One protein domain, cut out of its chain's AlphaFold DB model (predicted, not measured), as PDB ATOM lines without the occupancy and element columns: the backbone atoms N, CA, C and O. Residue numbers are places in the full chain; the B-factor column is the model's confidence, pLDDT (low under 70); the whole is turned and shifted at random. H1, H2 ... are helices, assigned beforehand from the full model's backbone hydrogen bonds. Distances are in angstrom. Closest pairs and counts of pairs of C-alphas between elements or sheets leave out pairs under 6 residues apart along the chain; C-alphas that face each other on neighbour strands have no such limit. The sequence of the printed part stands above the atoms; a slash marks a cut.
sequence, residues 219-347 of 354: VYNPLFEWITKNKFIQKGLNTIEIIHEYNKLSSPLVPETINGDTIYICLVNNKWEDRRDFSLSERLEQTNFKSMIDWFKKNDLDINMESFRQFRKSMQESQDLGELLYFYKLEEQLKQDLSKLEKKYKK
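AT A GLANCE: This is residues 219 to 347 of the 354 residues of an uncharacterized protein of Mycoplasma hyopneumoniae (strain J / ATCC 25934 / NCTC 10110) (UniProt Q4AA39). Two lobes of three helices lie along the longest axis, H4, H5 and H6 in one and H1, H2 and H3 in the other, joined where H4 meets H3. Residues 339 to 347 of H6, the longest helix, stick out. The printed part has 129 residues, six named helices and no named strand; it is all helix and compact, with a radius of gyration of the C-alphas of 16.0 A and spans of 51 by 36 by 21 A.

HOW THE PARTS SIT: H6, residues 327 to 347, touches H5, residues 305 to 317, with residues 327 to 335 alone, in a hairpin at a shallow tilt of 18 degrees, opposite ways; closest are the C-alphas of Arg 312 and Phe 327, 7.2 A. H4, residues 280 to 298, touches H3, residues 260 to 269, with 280 to 281 alone; closest are C-alphas 267 and 281, 5.4 A. H3 also touches H1, residues 219 to 230, and H2, residues 239 to 247. Every O i to N i+4 pair is within hydrogen-bond range in H1 to H6.

IN THESE COORDINATES: H6 runs 30.1 A, from C-alpha 327 at (48.601, 32.814, -12.550) to C-alpha 347 at (19.592, 40.460, -15.256). H4 measures 26.3 A.

THE WHOLE: The printed part has no cut. The H2 to H3 link is long. Residues 271 to 278 and 319 to 325 are under pLDDT 70.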
ATOM      1  N   VAL A 219      68.314  35.522 -26.728       92.94
ATOM      2  CA  VAL A 219      67.251  34.682 -26.149       92.94
ATOM      3  C   VAL A 219      65.919  34.916 -26.847       92.94
ATOM      4  O   VAL A 219      65.332  33.986 -27.395       92.94
ATOM      5  N   TYR A 220      65.416  36.151 -26.838       91.44
ATOM      6  CA  TYR A 220      64.027  36.389 -27.229       91.44
ATOM      7  C   TYR A 220      63.792  36.255 -28.735       91.44
ATOM      8  O   TYR A 220      62.790  35.661 -29.121       91.44
ATOM      9  N   ASN A 221      64.694  36.749 -29.582       90.94
ATOM     10  CA  ASN A 221      64.535  36.657 -31.033       90.94
ATOM     11  C   ASN A 221      64.619  35.203 -31.536       90.94
ATOM     12  O   ASN A 221      63.666  34.771 -32.185       90.94
ATOM     13  N   PRO A 222      65.640  34.391 -31.177       93.94
ATOM     14  CA  PRO A 222      65.694  32.994 -31.613       93.94
ATOM     15  C   PRO A 222      64.499  32.172 -31.118       93.94
ATOM     16  O   PRO A 222      63.954  31.343 -31.850       93.94
ATOM     17  N   LEU A 223      64.051  32.418 -29.880       94.62
ATOM     18  CA  LEU A 223      62.868  31.754 -29.335       94.62
ATOM     19  C   LEU A 223      61.597  32.159 -30.091       94.62
ATOM     20  O   LEU A 223      60.785  31.299 -30.432       94.62
ATOM     21  N   PHE A 224      61.431  33.450 -30.382       92.62
ATOM     22  CA  PHE A 224      60.296  33.968 -31.143       92.62
ATOM     23  C   PHE A 224      60.249  33.383 -32.560       92.62
ATOM     24  O   PHE A 224      59.203  32.885 -32.982       92.62
ATOM     25  N   GLU A 225      61.376  33.368 -33.272       92.31
ATOM     26  CA  GLU A 225      61.499  32.748 -34.596       92.31
ATOM     27  C   GLU A 225      61.119  31.265 -34.561       92.31
ATOM     28  O   GLU A 225      60.383  30.779 -35.422       92.31
ATOM     29  N   TRP A 226      61.565  30.532 -33.539       95.69
ATOM     30  CA  TRP A 226      61.218  29.125 -33.387       95.69
ATOM     31  C   TRP A 226      59.720  28.917 -33.123       95.69
ATOM     32  O   TRP A 226      59.096  28.086 -33.790       95.69
ATOM     33  N   ILE A 227      59.113  29.686 -32.210       93.38
ATOM     34  CA  ILE A 227      57.675  29.587 -31.901       93.38
ATOM     35  C   ILE A 227      56.827  29.900 -33.140       93.38
ATOM     36  O   ILE A 227      55.887  29.164 -33.463       93.38
ATOM     37  N   THR A 228      57.166  30.977 -33.850       91.19
ATOM     38  CA  THR A 228      56.421  31.450 -35.025       91.19
ATOM     39  C   THR A 228      56.563  30.503 -36.211       91.19
ATOM     40  O   THR A 228      55.554  30.117 -36.804       91.19
ATOM     41  N   LYS A 229      57.782  30.036 -36.513       93.81
ATOM     42  CA  LYS A 229      58.040  29.068 -37.590       93.81
ATOM     43  C   LYS A 229      57.251  27.773 -37.399       93.81
ATOM     44  O   LYS A 229      56.713  27.231 -38.364       93.81
ATOM     45  N   ASN A 230      57.143  27.294 -36.161       95.38
ATOM     46  CA  ASN A 230      56.390  26.081 -35.842       95.38
ATOM     47  C   ASN A 230      54.876  26.301 -35.715       95.38
ATOM     48  O   ASN A 230      54.118  25.323 -35.648       95.38
ATOM     49  N   LYS A 231      54.426  27.562 -35.732       93.38
ATOM     50  CA  LYS A 231      53.024  27.973 -35.602       93.38
ATOM     51  C   LYS A 231      52.354  27.433 -34.335       93.38
ATOM     52  O   LYS A 231      51.185  27.056 -34.377       93.38
ATOM     53  N   PHE A 232      53.087  27.321 -33.224       94.69
ATOM     54  CA  PHE A 232      52.572  26.664 -32.014       94.69
ATOM     55  C   PHE A 232      51.301  27.329 -31.484       94.69
ATOM     56  O   PHE A 232      50.300  26.658 -31.251       94.69
ATOM     57  N   ILE A 233      51.306  28.656 -31.384       91.12
ATOM     58  CA  ILE A 233      50.169  29.421 -30.858       91.12
ATOM     59  C   ILE A 233      48.972  29.328 -31.813       91.12
ATOM     60  O   ILE A 233      47.839  29.157 -31.378       91.12
ATOM     61  N   GLN A 234      49.207  29.359 -33.126       90.06
ATOM     62  CA  GLN A 234      48.153  29.188 -34.131       90.06
ATOM     63  C   GLN A 234      47.575  27.764 -34.140       90.06
ATOM     64  O   GLN A 234      46.413  27.583 -34.495       90.06
ATOM     65  N   LYS A 235      48.362  26.760 -33.736       93.31
ATOM     66  CA  LYS A 235      47.905  25.380 -33.506       93.31
ATOM     67  C   LYS A 235      47.193  25.203 -32.158       93.31
ATOM     68  O   LYS A 235      46.709  24.111 -31.883       93.31
ATOM     69  N   GLY A 236      47.106  26.257 -31.344       92.25
ATOM     70  CA  GLY A 236      46.422  26.240 -30.056       92.25
ATOM     71  C   GLY A 236      47.242  25.643 -28.917       92.25
ATOM     72  O   GLY A 236      46.639  25.175 -27.957       92.25
ATOM     73  N   LEU A 237      48.578  25.650 -29.011       94.50
ATOM     74  CA  LEU A 237      49.425  25.239 -27.893       94.50
ATOM     75  C   LEU A 237      49.454  26.317 -26.807       94.50
ATOM     76  O   LEU A 237      49.640  27.506 -27.091       94.50
ATOM     77  N   ASN A 238      49.314  25.886 -25.558       91.88
ATOM     78  CA  ASN A 238      49.509  26.714 -24.375       91.88
ATOM     79  C   ASN A 238      50.998  26.787 -23.972       91.88
ATOM     80  O   ASN A 238      51.871  26.154 -24.563       91.88
ATOM     81  N   THR A 239      51.302  27.574 -22.941       90.12
ATOM     82  CA  THR A 239      52.683  27.824 -22.485       90.12
ATOM     83  C   THR A 239      53.398  26.547 -22.044       90.12
ATOM     84  O   THR A 239      54.563  26.354 -22.383       90.12
ATOM     85  N   ILE A 240      52.701  25.658 -21.333       88.12
ATOM     86  CA  ILE A 240      53.256  24.387 -20.851       88.12
ATOM     87  C   ILE A 240      53.597  23.484 -22.039       88.12
ATOM     88  O   ILE A 240      54.674  22.895 -22.083       88.12
ATOM     89  N   GLU A 241      52.709  23.411 -23.029       92.06
ATOM     90  CA  GLU A 241      52.921  22.607 -24.235       92.06
ATOM     91  C   GLU A 241      54.096  23.134 -25.068       92.06
ATOM     92  O   GLU A 241      54.914  22.344 -25.527       92.06
ATOM     93  N   ILE A 242      54.245  24.457 -25.207       93.94
ATOM     94  CA  ILE A 242      55.400  25.056 -25.899       93.94
ATOM     95  C   ILE A 242      56.712  24.709 -25.182       93.94
ATOM     96  O   ILE A 242      57.702  24.387 -25.836       93.94
ATOM     97  N   ILE A 243      56.732  24.744 -23.848       91.38
ATOM     98  CA  ILE A 243      57.917  24.373 -23.056       91.38
ATOM     99  C   ILE A 243      58.217  22.883 -23.206       91.38
ATOM    100  O   ILE A 243      59.371  22.498 -23.373       91.38
ATOM    101  N   HIS A 244      57.185  22.042 -23.228       91.31
ATOM    102  CA  HIS A 244      57.347  20.622 -23.500       91.31
ATOM    103  C   HIS A 244      57.935  20.368 -24.898       91.31
ATOM    104  O   HIS A 244      58.849  19.559 -25.030       91.31
ATOM    105  N   GLU A 245      57.481  21.089 -25.929       95.25
ATOM    106  CA  GLU A 245      58.085  21.033 -27.268       95.25
ATOM    107  C   GLU A 245      59.539  21.525 -27.275       95.25
ATOM    108  O   GLU A 245      60.378  20.949 -27.967       95.25
ATOM    109  N   TYR A 246      59.869  22.544 -26.480       94.25
ATOM    110  CA  TYR A 246      61.242  23.039 -26.355       94.25
ATOM    111  C   TYR A 246      62.159  21.989 -25.710       94.25
ATOM    112  O   TYR A 246      63.263  21.741 -26.188       94.25
ATOM    113  N   ASN A 247      61.677  21.309 -24.670       90.88
ATOM    114  CA  ASN A 247      62.433  20.287 -23.943       90.88
ATOM    115  C   ASN A 247      62.661  18.998 -24.754       90.88
ATOM    116  O   ASN A 247      63.487  18.175 -24.367       90.88
ATOM    117  N   LYS A 248      61.964  18.813 -25.885       93.81
ATOM    118  CA  LYS A 248      62.220  17.712 -26.833       93.81
ATOM    119  C   LYS A 248      63.428  17.957 -27.738       93.81
ATOM    120  O   LYS A 248      63.848  17.042 -28.445       93.81
ATOM    121  N   LEU A 249      63.958  19.178 -27.780       93.62
ATOM    122  CA  LEU A 249      65.088  19.512 -28.640       93.62
ATOM    123  C   LEU A 249      66.361  18.816 -28.147       93.62
ATOM    124  O   LEU A 249      66.666  18.811 -26.958       93.62
ATOM    125  N   SER A 250      67.142  18.266 -29.079       91.69
ATOM    126  CA  SER A 250      68.424  17.614 -28.773       91.69
ATOM    127  C   SER A 250      69.489  18.588 -28.260       91.69
ATOM    128  O   SER A 250      70.454  18.175 -27.621       91.69
ATOM    129  N   SER A 251      69.320  19.878 -28.547       90.88
ATOM    130  CA  SER A 251      70.167  20.966 -28.073       90.88
ATOM    131  C   SER A 251      69.318  22.213 -27.825       90.88
ATOM    132  O   SER A 251      68.445  22.508 -28.650       90.88
ATOM    133  N   PRO A 252      69.584  22.979 -26.754       91.50
ATOM    134  CA  PRO A 252      68.852  24.208 -26.484       91.50
ATOM    135  C   PRO A 252      69.110  25.245 -27.586       91.50
ATOM    136  O   PRO A 252      70.239  25.421 -28.044       91.50
ATOM    137  N   LEU A 253      68.055  25.941 -28.009       93.62
ATOM    138  CA  LEU A 253      68.135  27.005 -29.026       93.62
ATOM    139  C   LEU A 253      68.690  28.315 -28.475       93.62
ATOM    140  O   LEU A 253      69.159  29.157 -29.233       93.62
ATOM    141  N   VAL A 254      68.569  28.508 -27.164       93.44
ATOM    142  CA  VAL A 254      68.972  29.728 -26.472       93.44
ATOM    143  C   VAL A 254      69.797  29.355 -25.242       93.44
ATOM    144  O   VAL A 254      69.618  28.263 -24.700       93.44
ATOM    145  N   PRO A 255      70.688  30.234 -24.769       91.19
ATOM    146  CA  PRO A 255      71.615  29.926 -23.681       91.19
ATOM    147  C   PRO A 255      70.988  30.063 -22.277       91.19
ATOM    148  O   PRO A 255      71.684  30.389 -21.320       91.19
ATOM    149  N   GLU A 256      69.675  29.871 -22.130       87.19
ATOM    150  CA  GLU A 256      68.974  29.990 -20.847       87.19
ATOM    151  C   GLU A 256      67.769  29.042 -20.793       87.19
ATOM    152  O   GLU A 256      67.150  28.750 -21.817       87.19
ATOM    153  N   THR A 257      67.420  28.574 -19.593       86.75
ATOM    154  CA  THR A 257      66.208  27.780 -19.368       86.75
ATOM    155  C   THR A 257      64.968  28.583 -19.752       86.75
ATOM    156  O   THR A 257      64.779  29.712 -19.295       86.75
ATOM    157  N   ILE A 258      64.103  27.988 -20.571       87.69
ATOM    158  CA  ILE A 258      62.855  28.617 -20.994       87.69
ATOM    159  C   ILE A 258      61.770  28.397 -19.948       87.69
ATOM    160  O   ILE A 258      61.517  27.275 -19.518       87.69
ATOM    161  N   ASN A 259      61.090  29.482 -19.599       86.06
ATOM    162  CA  ASN A 259      59.899  29.472 -18.765       86.06
ATOM    163  C   ASN A 259      58.783  30.341 -19.367       86.06
ATOM    164  O   ASN A 259      58.963  30.968 -20.417       86.06
ATOM    165  N   GLY A 260      57.626  30.392 -18.701       82.94
ATOM    166  CA  GLY A 260      56.492  31.194 -19.158       82.94
ATOM    167  C   GLY A 260      56.805  32.674 -19.302       82.94
ATOM    168  O   GLY A 260      56.382  33.289 -20.280       82.94
ATOM    169  N   ASP A 261      57.609  33.224 -18.388       82.94
ATOM    170  CA  ASP A 261      58.079  34.605 -18.485       82.94
ATOM    171  C   ASP A 261      58.899  34.836 -19.749       82.94
ATOM    172  O   ASP A 261      58.681  35.799 -20.481       82.94
ATOM    173  N   THR A 262      59.819  33.924 -20.046       88.38
ATOM    174  CA  THR A 262      60.692  34.024 -21.215       88.38
ATOM    175  C   THR A 262      59.888  33.958 -22.512       88.38
ATOM    176  O   THR A 262      60.124  34.769 -23.408       88.38
ATOM    177  N   ILE A 263      58.895  33.062 -22.592       89.88
ATOM    178  CA  ILE A 263      57.978  32.962 -23.738       89.88
ATOM    179  C   ILE A 263      57.136  34.232 -23.867       89.88
ATOM    180  O   ILE A 263      57.032  34.808 -24.946       89.88
ATOM    181  N   TYR A 264      56.535  34.709 -22.781       86.00
ATOM    182  CA  TYR A 264      55.703  35.905 -22.842       86.00
ATOM    183  C   TYR A 264      56.508  37.135 -23.262       86.00
ATOM    184  O   TYR A 264      56.110  37.847 -24.184       86.00
ATOM    185  N   ILE A 265      57.671  37.356 -22.641       84.94
ATOM    186  CA  ILE A 265      58.558  38.472 -22.973       84.94
ATOM    187  C   ILE A 265      59.019  38.376 -24.430       84.94
ATOM    188  O   ILE A 265      59.041  39.401 -25.112       84.94
ATOM    189  N   CYS A 266      59.330  37.181 -24.950       88.38
ATOM    190  CA  CYS A 266      59.742  37.054 -26.348       88.38
ATOM    191  C   CYS A 266      58.626  37.422 -27.332       88.38
ATOM    192  O   CYS A 266      58.896  38.068 -28.345       88.38
ATOM    193  N   LEU A 267      57.374  37.077 -27.015       87.69
ATOM    194  CA  LEU A 267      56.208  37.451 -27.816       87.69
ATOM    195  C   LEU A 267      55.904  38.951 -27.705       87.69
ATOM    196  O   LEU A 267      55.552  39.574 -28.703       87.69
ATOM    197  N   VAL A 268      56.055  39.545 -26.517       81.38
ATOM    198  CA  VAL A 268      55.819  40.981 -26.289       81.38
ATOM    199  C   VAL A 268      56.878  41.849 -26.961       81.38
ATOM    200  O   VAL A 268      56.531  42.822 -27.629       81.38
ATOM    201  N   ASN A 269      58.158  41.504 -26.820       74.44
ATOM    202  CA  ASN A 269      59.265  42.293 -27.367       74.44
ATOM    203  C   ASN A 269      59.269  42.336 -28.900       74.44
ATOM    204  O   ASN A 269      59.797  43.285 -29.478       74.44
ATOM    205  N   ASN A 270      58.649  41.348 -29.548       72.31
ATOM    206  CA  ASN A 270      58.529  41.260 -31.003       72.31
ATOM    207  C   ASN A 270      57.155  41.715 -31.537       72.31
ATOM    208  O   ASN A 270      56.882  41.590 -32.727       72.31
ATOM    209  N   LYS A 271      56.301  42.328 -30.694       62.44
ATOM    210  CA  LYS A 271      54.972  42.853 -31.084       62.44
ATOM    211  C   LYS A 271      54.991  43.835 -32.261       62.44
ATOM    212  O   LYS A 271      53.983  43.975 -32.944       62.44
ATOM    213  N   TRP A 272      56.099  44.540 -32.484       52.06
ATOM    214  CA  TRP A 272      56.191  45.592 -33.504       52.06
ATOM    215  C   TRP A 272      56.542  45.080 -34.904       52.06
ATOM    216  O   TRP A 272      56.268  45.781 -35.880       52.06
ATOM    217  N   GLU A 273      57.106  43.876 -35.015       51.69
ATOM    218  CA  GLU A 273      57.449  43.273 -36.310       51.69
ATOM    219  C   GLU A 273      56.227  42.647 -36.999       51.69
ATOM    220  O   GLU A 273      56.213  42.499 -38.221       51.69
ATOM    221  N   ASP A 274      55.154  42.384 -36.246       46.72
ATOM    222  CA  ASP A 274      53.952  41.728 -36.749       46.72
ATOM    223  C   ASP A 274      52.704  42.614 -36.606       46.72
ATOM    224  O   ASP A 274      51.821  42.397 -35.781       46.72
ATOM    225  N   ARG A 275      52.605  43.653 -37.447       51.00
ATOM    226  CA  ARG A 275      51.396  44.502 -37.542       51.00
ATOM    227  C   ARG A 275      50.160  43.761 -38.090       51.00
ATOM    228  O   ARG A 275      49.135  44.408 -38.301       51.00
ATOM    229  N   ARG A 276      50.245  42.459 -38.404       49.59
ATOM    230  CA  ARG A 276      49.181  41.719 -39.111       49.59
ATOM    231  C   ARG A 276      48.487  40.652 -38.273       49.59
ATOM    232  O   ARG A 276      47.365  40.298 -38.621       49.59
ATOM    233  N   ASP A 277      49.075  40.204 -37.168       51.16
ATOM    234  CA  ASP A 277      48.434  39.265 -36.249       51.16
ATOM    235  C   ASP A 277      48.195  39.920 -34.879       51.16
ATOM    236  O   ASP A 277      49.126  40.310 -34.180       51.16
ATOM    237  N   PHE A 278      46.924  40.022 -34.471       53.69
ATOM    238  CA  PHE A 278      46.532  40.255 -33.071       53.69
ATOM    239  C   PHE A 278      47.451  39.465 -32.125       53.69
ATOM    240  O   PHE A 278      47.632  38.259 -32.331       53.69
ATOM    241  N   SER A 279      48.047  40.163 -31.149       76.88
ATOM    242  CA  SER A 279      49.350  39.810 -30.578       76.88
ATOM    243  C   SER A 279      49.430  38.342 -30.156       76.88
ATOM    244  O   SER A 279      48.602  37.848 -29.392       76.88
ATOM    245  N   LEU A 280      50.436  37.610 -30.643       85.31
ATOM    246  CA  LEU A 280      50.636  36.199 -30.287       85.31
ATOM    247  C   LEU A 280      50.649  35.975 -28.766       85.31
ATOM    248  O   LEU A 280      50.189  34.939 -28.295       85.31
ATOM    249  N   SER A 281      51.094  36.974 -27.998       85.38
ATOM    250  CA  SER A 281      50.980  36.990 -26.538       85.38
ATOM    251  C   SER A 281      49.533  36.927 -26.029       85.38
ATOM    252  O   SER A 281      49.264  36.163 -25.113       85.38
ATOM    253  N   GLU A 282      48.594  37.676 -26.616       84.88
ATOM    254  CA  GLU A 282      47.171  37.625 -26.235       84.88
ATOM    255  C   GLU A 282      46.542  36.281 -26.607       84.88
ATOM    256  O   GLU A 282      45.797  35.698 -25.821       84.88
ATOM    257  N   ARG A 283      46.872  35.738 -27.788       89.12
ATOM    258  CA  ARG A 283      46.399  34.400 -28.187       89.12
ATOM    259  C   ARG A 283      46.937  33.312 -27.259       89.12
ATOM    260  O   ARG A 283      46.203  32.388 -26.906       89.12
ATOM    261  N   LEU A 284      48.194  33.427 -26.833       89.88
ATOM    262  CA  LEU A 284      48.777  32.526 -25.843       89.88
ATOM    263  C   LEU A 284      48.045  32.636 -24.498       89.88
ATOM    264  O   LEU A 284      47.714  31.613 -23.909       89.88
ATOM    265  N   GLU A 285      47.730  33.849 -24.035       88.31
ATOM    266  CA  GLU A 285      46.951  34.065 -22.808       88.31
ATOM    267  C   GLU A 285      45.555  33.431 -22.885       88.31
ATOM    268  O   GLU A 285      45.149  32.730 -21.957       88.31
ATOM    269  N   GLN A 286      44.851  33.589 -24.008       89.62
ATOM    270  CA  GLN A 286      43.553  32.941 -24.238       89.62
ATOM    271  C   GLN A 286      43.665  31.415 -24.219       89.62
ATOM    272  O   GLN A 286      42.819  30.728 -23.645       89.62
ATOM    273  N   THR A 287      44.725  30.875 -24.818       91.56
ATOM    274  CA  THR A 287      44.968  29.431 -24.871       91.56
ATOM    275  C   THR A 287      45.326  28.877 -23.489       91.56
ATOM    276  O   THR A 287      44.799  27.839 -23.090       91.56
ATOM    277  N   ASN A 288      46.133  29.602 -22.707       91.12
ATOM    278  CA  ASN A 288      46.414  29.280 -21.307       91.12
ATOM    279  C   ASN A 288      45.127  29.274 -20.467       91.12
ATOM    280  O   ASN A 288      44.892  28.341 -19.701       91.12
ATOM    281  N   PHE A 289      44.272  30.289 -20.628       92.31
ATOM    282  CA  PHE A 289      42.997  30.372 -19.914       92.31
ATOM    283  C   PHE A 289      42.065  29.220 -20.283       92.31
ATOM    284  O   PHE A 289      41.519  28.557 -19.404       92.31
ATOM    285  N   LYS A 290      41.945  28.909 -21.578       93.19
ATOM    286  CA  LYS A 290      41.188  27.745 -22.041       93.19
ATOM    287  C   LYS A 290      41.722  26.448 -21.426       93.19
ATOM    288  O   LYS A 290      40.930  25.671 -20.907       93.19
ATOM    289  N   SER A 291      43.041  26.246 -21.418       91.44
ATOM    290  CA  SER A 291      43.665  25.063 -20.814       91.44
ATOM    291  C   SER A 291      43.342  24.924 -19.324       91.44
ATOM    292  O   SER A 291      43.145  23.809 -18.851       91.44
ATOM    293  N   MET A 292      43.271  26.032 -18.583       92.62
ATOM    294  CA  MET A 292      42.852  26.027 -17.178       92.62
ATOM    295  C   MET A 292      41.383  25.600 -17.032       92.62
ATOM    296  O   MET A 292      41.072  24.738 -16.213       92.62
ATOM    297  N   ILE A 293      40.481  26.158 -17.845       94.88
ATOM    298  CA  ILE A 293      39.059  25.781 -17.827       94.88
ATOM    299  C   ILE A 293      38.866  24.309 -18.215       94.88
ATOM    300  O   ILE A 293      38.063  23.605 -17.606       94.88
ATOM    301  N   ASP A 294      39.605  23.821 -19.208       93.56
ATOM    302  CA  ASP A 294      39.550  22.419 -19.620       93.56
ATOM    303  C   ASP A 294      40.131  21.493 -18.536       93.56
ATOM    304  O   ASP A 294      39.611  20.395 -18.329       93.56
ATOM    305  N   TRP A 295      41.124  21.955 -17.766       93.38
ATOM    306  CA  TRP A 295      41.595  21.253 -16.571       93.38
ATOM    307  C   TRP A 295      40.514  21.184 -15.483       93.38
ATOM    308  O   TRP A 295      40.335  20.111 -14.910       93.38
ATOM    309  N   PHE A 296      39.742  22.254 -15.231       95.25
ATOM    310  CA  PHE A 296      38.607  22.191 -14.291       95.25
ATOM    311  C   PHE A 296      37.603  21.116 -14.710       95.25
ATOM    312  O   PHE A 296      37.292  20.227 -13.924       95.25
ATOM    313  N   LYS A 297      37.174  21.131 -15.979       94.69
ATOM    314  CA  LYS A 297      36.221  20.145 -16.515       94.69
ATOM    315  C   LYS A 297      36.740  18.715 -16.405       94.69
ATOM    316  O   LYS A 297      35.990  17.817 -16.047       94.69
ATOM    317  N   LYS A 298      38.023  18.493 -16.714       95.50
ATOM    318  CA  LYS A 298      38.650  17.165 -16.635       95.50
ATOM    319  C   LYS A 298      38.657  16.603 -15.209       95.50
ATOM    320  O   LYS A 298      38.644  15.388 -15.051       95.50
ATOM    321  N   ASN A 299      38.691  17.474 -14.204       94.88
ATOM    322  CA  ASN A 299      38.691  17.101 -12.791       94.88
ATOM    323  C   ASN A 299      37.306  17.239 -12.134       94.88
ATOM    324  O   ASN A 299      37.227  17.188 -10.912       94.88
ATOM    325  N   ASP A 300      36.239  17.414 -12.925       95.12
ATOM    326  CA  ASP A 300      34.861  17.586 -12.441       95.12
ATOM    327  C   ASP A 300      34.710  18.740 -11.427       95.12
ATOM    328  O   ASP A 300      34.042  18.635 -10.400       95.12
ATOM    329  N   LEU A 301      35.394  19.855 -11.701       94.56
ATOM    330  CA  LEU A 301      35.394  21.049 -10.861       94.56
ATOM    331  C   LEU A 301      34.557  22.174 -11.477       94.56
ATOM    332  O   LEU A 301      34.649  22.467 -12.673       94.56
ATOM    333  N   ASP A 302      33.814  22.882 -10.626       92.88
ATOM    334  CA  ASP A 302      33.082  24.091 -11.002       92.88
ATOM    335  C   ASP A 302      34.026  25.224 -11.431       92.88
ATOM    336  O   ASP A 302      35.144  25.361 -10.936       92.88
ATOM    337  N   ILE A 303      33.562  26.119 -12.304       92.19
ATOM    338  CA  ILE A 303      34.320  27.327 -12.658       92.19
ATOM    339  C   ILE A 303      34.172  28.337 -11.515       92.19
ATOM    340  O   ILE A 303      33.203  29.091 -11.468       92.19
ATOM    341  N   ASN A 304      35.120  28.341 -10.577       93.81
ATOM    342  CA  ASN A 304      35.152  29.270  -9.448       93.81
ATOM    343  C   ASN A 304      36.586  29.472  -8.908       93.81
ATOM    344  O   ASN A 304      37.554  28.868  -9.375       93.81
ATOM    345  N   MET A 305      36.721  30.344  -7.906       94.94
ATOM    346  CA  MET A 305      38.014  30.680  -7.300       94.94
ATOM    347  C   MET A 305      38.647  29.542  -6.488       94.94
ATOM    348  O   MET A 305      39.862  29.550  -6.297       94.94
ATOM    349  N   GLU A 306      37.863  28.577  -6.009       95.56
ATOM    350  CA  GLU A 306      38.390  27.421  -5.283       95.56
ATOM    351  C   GLU A 306      39.034  26.422  -6.249       95.56
ATOM    352  O   GLU A 306      40.181  26.021  -6.054       95.56
ATOM    353  N   SER A 307      38.374  26.135  -7.368       95.38
ATOM    354  CA  SER A 307      38.944  25.329  -8.452       95.38
ATOM    355  C   SER A 307      40.226  25.949  -9.004       95.38
ATOM    356  O   SER A 307      41.199  25.240  -9.255       95.38
ATOM    357  N   PHE A 308      40.288  27.282  -9.110       94.19
ATOM    358  CA  PHE A 308      41.519  27.988  -9.476       94.19
ATOM    359  C   PHE A 308      42.670  27.741  -8.494       94.19
ATOM    360  O   PHE A 308      43.799  27.501  -8.925       94.19
ATOM    361  N   ARG A 309      42.409  27.762  -7.180       92.56
ATOM    362  CA  ARG A 309      43.433  27.449  -6.168       92.56
ATOM    363  C   ARG A 309      43.926  26.013  -6.300       92.56
ATOM    364  O   ARG A 309      45.132  25.790  -6.211       92.56
ATOM    365  N   GLN A 310      43.024  25.067  -6.561       92.69
ATOM    366  CA  GLN A 310      43.380  23.665  -6.793       92.69
ATOM    367  C   GLN A 310      44.226  23.493  -8.058       92.69
ATOM    368  O   GLN A 310      45.265  22.836  -8.007       92.69
ATOM    369  N   PHE A 311      43.849  24.144  -9.162       90.81
ATOM    370  CA  PHE A 311      44.644  24.172 -10.392       90.81
ATOM    371  C   PHE A 311      46.038  24.736 -10.146       90.81
ATOM    372  O   PHE A 311      47.031  24.099 -10.488       90.81
ATOM    373  N   ARG A 312      46.128  25.907  -9.505       88.69
ATOM    374  CA  ARG A 312      47.410  26.535  -9.182       88.69
ATOM    375  C   ARG A 312      48.281  25.606  -8.339       88.69
ATOM    376  O   ARG A 312      49.445  25.421  -8.674       88.69
ATOM    377  N   LYS A 313      47.720  25.004  -7.286       87.94
ATOM    378  CA  LYS A 313      48.436  24.062  -6.421       87.94
ATOM    379  C   LYS A 313      48.938  22.851  -7.210       87.94
ATOM    380  O   LYS A 313      50.116  22.536  -7.123       87.94
ATOM    381  N   SER A 314      48.088  22.243  -8.039       86.94
ATOM    382  CA  SER A 314      48.463  21.105  -8.888       86.94
ATOM    383  C   SER A 314      49.608  21.451  -9.845       86.94
ATOM    384  O   SER A 314      50.572  20.697  -9.941       86.94
ATOM    385  N   MET A 315      49.539  22.615 -10.495       83.69
ATOM    386  CA  MET A 315      50.599  23.089 -11.390       83.69
ATOM    387  C   MET A 315      51.899  23.408 -10.632       83.69
ATOM    388  O   MET A 315      52.985  23.194 -11.158       83.69
ATOM    389  N   GLN A 316      51.815  23.898  -9.391       79.38
ATOM    390  CA  GLN A 316      52.983  24.174  -8.547       79.38
ATOM    391  C   GLN A 316      53.643  22.916  -7.968       79.38
ATOM    392  O   GLN A 316      54.862  22.881  -7.831       79.38
ATOM    393  N   GLU A 317      52.857  21.893  -7.634       76.69
ATOM    394  CA  GLU A 317      53.355  20.616  -7.110       76.69
ATOM    395  C   GLU A 317      53.978  19.740  -8.199       76.69
ATOM    396  O   GLU A 317      54.909  18.980  -7.920       76.69
ATOM    397  N   SER A 318      53.539  19.878  -9.454       71.00
ATOM    398  CA  SER A 318      54.343  19.424 -10.586       71.00
ATOM    399  C   SER A 318      55.573  20.329 -10.683       71.00
ATOM    400  O   SER A 318      55.478  21.431 -11.219       71.00
ATOM    401  N   GLN A 319      56.697  19.878 -10.113       53.34
ATOM    402  CA  GLN A 319      57.922  20.649  -9.819       53.34
ATOM    403  C   GLN A 319      58.549  21.419 -11.000       53.34
ATOM    404  O   GLN A 319      59.474  22.194 -10.783       53.34
ATOM    405  N   ASP A 320      58.008  21.286 -12.211       53.97
ATOM    406  CA  ASP A 320      58.449  21.994 -13.407       53.97
ATOM    407  C   ASP A 320      57.510  23.122 -13.867       53.97
ATOM    408  O   ASP A 320      57.930  23.900 -14.710       53.97
ATOM    409  N   LEU A 321      56.266  23.260 -13.370       53.81
ATOM    410  CA  LEU A 321      55.258  24.158 -13.982       53.81
ATOM    411  C   LEU A 321      54.813  25.352 -13.115       53.81
ATOM    412  O   LEU A 321      54.194  26.294 -13.620       53.81
ATOM    413  N   GLY A 322      55.149  25.351 -11.824       46.84
ATOM    414  CA  GLY A 322      54.660  26.320 -10.836       46.84
ATOM    415  C   GLY A 322      55.104  27.772 -11.019       46.84
ATOM    416  O   GLY A 322      54.414  28.681 -10.563       46.84
ATOM    417  N   GLU A 323      56.229  27.999 -11.694       53.66
ATOM    418  CA  GLU A 323      56.723  29.336 -12.057       53.66
ATOM    419  C   GLU A 323      56.426  29.680 -13.531       53.66
ATOM    420  O   GLU A 323      56.782  30.753 -14.012       53.66
ATOM    421  N   LEU A 324      55.769  28.778 -14.277       61.50
ATOM    422  CA  LEU A 324      55.654  28.854 -15.738       61.50
ATOM    423  C   LEU A 324      54.365  29.497 -16.256       61.50
ATOM    424  O   LEU A 324      54.239  29.723 -17.456       61.50
ATOM    425  N   LEU A 325      53.388  29.780 -15.397       68.56
ATOM    426  CA  LEU A 325      52.135  30.412 -15.798       68.56
ATOM    427  C   LEU A 325      51.962  31.744 -15.076       68.56
ATOM    428  O   LEU A 325      52.144  31.838 -13.864       68.56
ATOM    429  N   TYR A 326      51.516  32.762 -15.816       75.94
ATOM    430  CA  TYR A 326      51.050  34.032 -15.260       75.94
ATOM    431  C   TYR A 326      49.735  33.825 -14.496       75.94
ATOM    432  O   TYR A 326      48.674  34.272 -14.934       75.94
ATOM    433  N   PHE A 327      49.784  33.136 -13.351       84.12
ATOM    434  CA  PHE A 327      48.601  32.814 -12.550       84.12
ATOM    435  C   PHE A 327      47.796  34.059 -12.205       84.12
ATOM    436  O   PHE A 327      46.576  34.010 -12.262       84.12
ATOM    437  N   TYR A 328      48.463  35.184 -11.941       84.75
ATOM    438  CA  TYR A 328      47.803  36.469 -11.729       84.75
ATOM    439  C   TYR A 328      46.871  36.855 -12.891       84.75
ATOM    440  O   TYR A 328      45.715  37.190 -12.658       84.75
ATOM    441  N   LYS A 329      47.323  36.732 -14.147       85.06
ATOM    442  CA  LYS A 329      46.493  37.050 -15.323       85.06
ATOM    443  C   LYS A 329      45.327  36.083 -15.490       85.06
ATOM    444  O   LYS A 329      44.223  36.500 -15.825       85.06
ATOM    445  N   LEU A 330      45.561  34.794 -15.239       88.94
ATOM    446  CA  LEU A 330      44.501  33.781 -15.260       88.94
ATOM    447  C   LEU A 330      43.443  34.058 -14.182       88.94
ATOM    448  O   LEU A 330      42.248  33.945 -14.444       88.94
ATOM    449  N   GLU A 331      43.887  34.463 -12.992       91.56
ATOM    450  CA  GLU A 331      43.033  34.834 -11.868       91.56
ATOM    451  C   GLU A 331      42.182  36.068 -12.184       91.56
ATOM    452  O   GLU A 331      40.973  36.066 -11.951       91.56
ATOM    453  N   GLU A 332      42.797  37.121 -12.728       91.44
ATOM    454  CA  GLU A 332      42.091  38.331 -13.152       91.44
ATOM    455  C   GLU A 332      41.033  38.024 -14.210       91.44
ATOM    456  O   GLU A 332      39.882  38.443 -14.066       91.44
ATOM    457  N   GLN A 333      41.398  37.258 -15.240       92.06
ATOM    458  CA  GLN A 333      40.473  36.859 -16.296       92.06
ATOM    459  C   GLN A 333      39.298  36.050 -15.727       92.06
ATOM    460  O   GLN A 333      38.141  36.331 -16.042       92.06
ATOM    461  N   LEU A 334      39.569  35.104 -14.821       94.31
ATOM    462  CA  LEU A 334      38.528  34.317 -14.162       94.31
ATOM    463  C   LEU A 334      37.587  35.204 -13.341       94.31
ATOM    464  O   LEU A 334      36.370  35.083 -13.464       94.31
ATOM    465  N   LYS A 335      38.121  36.134 -12.541       93.62
ATOM    466  CA  LYS A 335      37.313  37.091 -11.765       93.62
ATOM    467  C   LYS A 335      36.416  37.938 -12.661       93.62
ATOM    468  O   LYS A 335      35.250  38.161 -12.330       93.62
ATOM    469  N   GLN A 336      36.934  38.405 -13.798       92.50
ATOM    470  CA  GLN A 336      36.141  39.160 -14.766       92.50
ATOM    471  C   GLN A 336      34.992  38.321 -15.330       92.50
ATOM    472  O   GLN A 336      33.865  38.813 -15.416       92.50
ATOM    473  N   ASP A 337      35.248  37.064 -15.685       90.75
ATOM    474  CA  ASP A 337      34.230  36.184 -16.259       90.75
ATOM    475  C   ASP A 337      33.185  35.745 -15.222       90.75
ATOM    476  O   ASP A 337      31.988  35.770 -15.523       90.75
ATOM    477  N   LEU A 338      33.589  35.491 -13.974       91.06
ATOM    478  CA  LEU A 338      32.671  35.274 -12.849       91.06
ATOM    479  C   LEU A 338      31.775  36.498 -12.608       91.06
ATOM    480  O   LEU A 338      30.556  36.368 -12.520       91.06
ATOM    481  N   SER A 339      32.346  37.707 -12.604       91.00
ATOM    482  CA  SER A 339      31.568  38.943 -12.448       91.00
ATOM    483  C   SER A 339      30.564  39.152 -13.591       91.00
ATOM    484  O   SER A 339      29.439  39.607 -13.364       91.00
ATOM    485  N   LYS A 340      30.932  38.807 -14.834       89.75
ATOM    486  CA  LYS A 340      30.006  38.851 -15.981       89.75
ATOM    487  C   LYS A 340      28.866  37.846 -15.817       89.75
ATOM    488  O   LYS A 340      27.719  38.198 -16.098       89.75
ATOM    489  N   LEU A 341      29.159  36.631 -15.350       84.62
ATOM    490  CA  LEU A 341      28.153  35.599 -15.083       84.62
ATOM    491  C   LEU A 341      27.169  36.042 -13.993       84.62
ATOM    492  O   LEU A 341      25.961  35.957 -14.203       84.62
ATOM    493  N   GLU A 342      27.655  36.608 -12.888       82.25
ATOM    494  CA  GLU A 342      26.806  37.155 -11.823       82.25
ATOM    495  C   GLU A 342      25.896  38.285 -12.321       82.25
ATOM    496  O   GLU A 342      24.704  38.322 -12.004       82.25
ATOM    497  N   LYS A 343      26.434  39.209 -13.131       82.44
ATOM    498  CA  LYS A 343      25.646  40.295 -13.738       82.44
ATOM    499  C   LYS A 343      24.563  39.756 -14.669       82.44
ATOM    500  O   LYS A 343      23.448  40.276 -14.657       82.44
ATOM    501  N   LYS A 344      24.868  38.716 -15.452       77.50
ATOM    502  CA  LYS A 344      23.895  38.050 -16.325       77.50
ATOM    503  C   LYS A 344      22.803  37.356 -15.509       77.50
ATOM    504  O   LYS A 344      21.629  37.565 -15.781       77.50
ATOM    505  N   TYR A 345      23.170  36.640 -14.449       72.25
ATOM    506  CA  TYR A 345      22.216  35.967 -13.561       72.25
ATOM    507  C   TYR A 345      21.278  36.953 -12.844       72.25
ATOM    508  O   TYR A 345      20.087  36.695 -12.711       72.25
ATOM    509  N   LYS A 346      21.786  38.126 -12.439       74.00
ATOM    510  CA  LYS A 346      20.970  39.211 -11.861       74.00
ATOM    511  C   LYS A 346      20.036  39.879 -12.879       74.00
ATOM    512  O   LYS A 346      18.996  40.393 -12.483       74.00
ATOM    513  N   LYS A 347      20.400  39.888 -14.166       71.25
ATOM    514  CA  LYS A 347      19.592  40.460 -15.256       71.25
ATOM    515  C   LYS A 347      18.526  39.487 -15.775       71.25
ATOM    516  O   LYS A 347      17.439  39.929 -16.136       71.25
TER     517      LYS A 347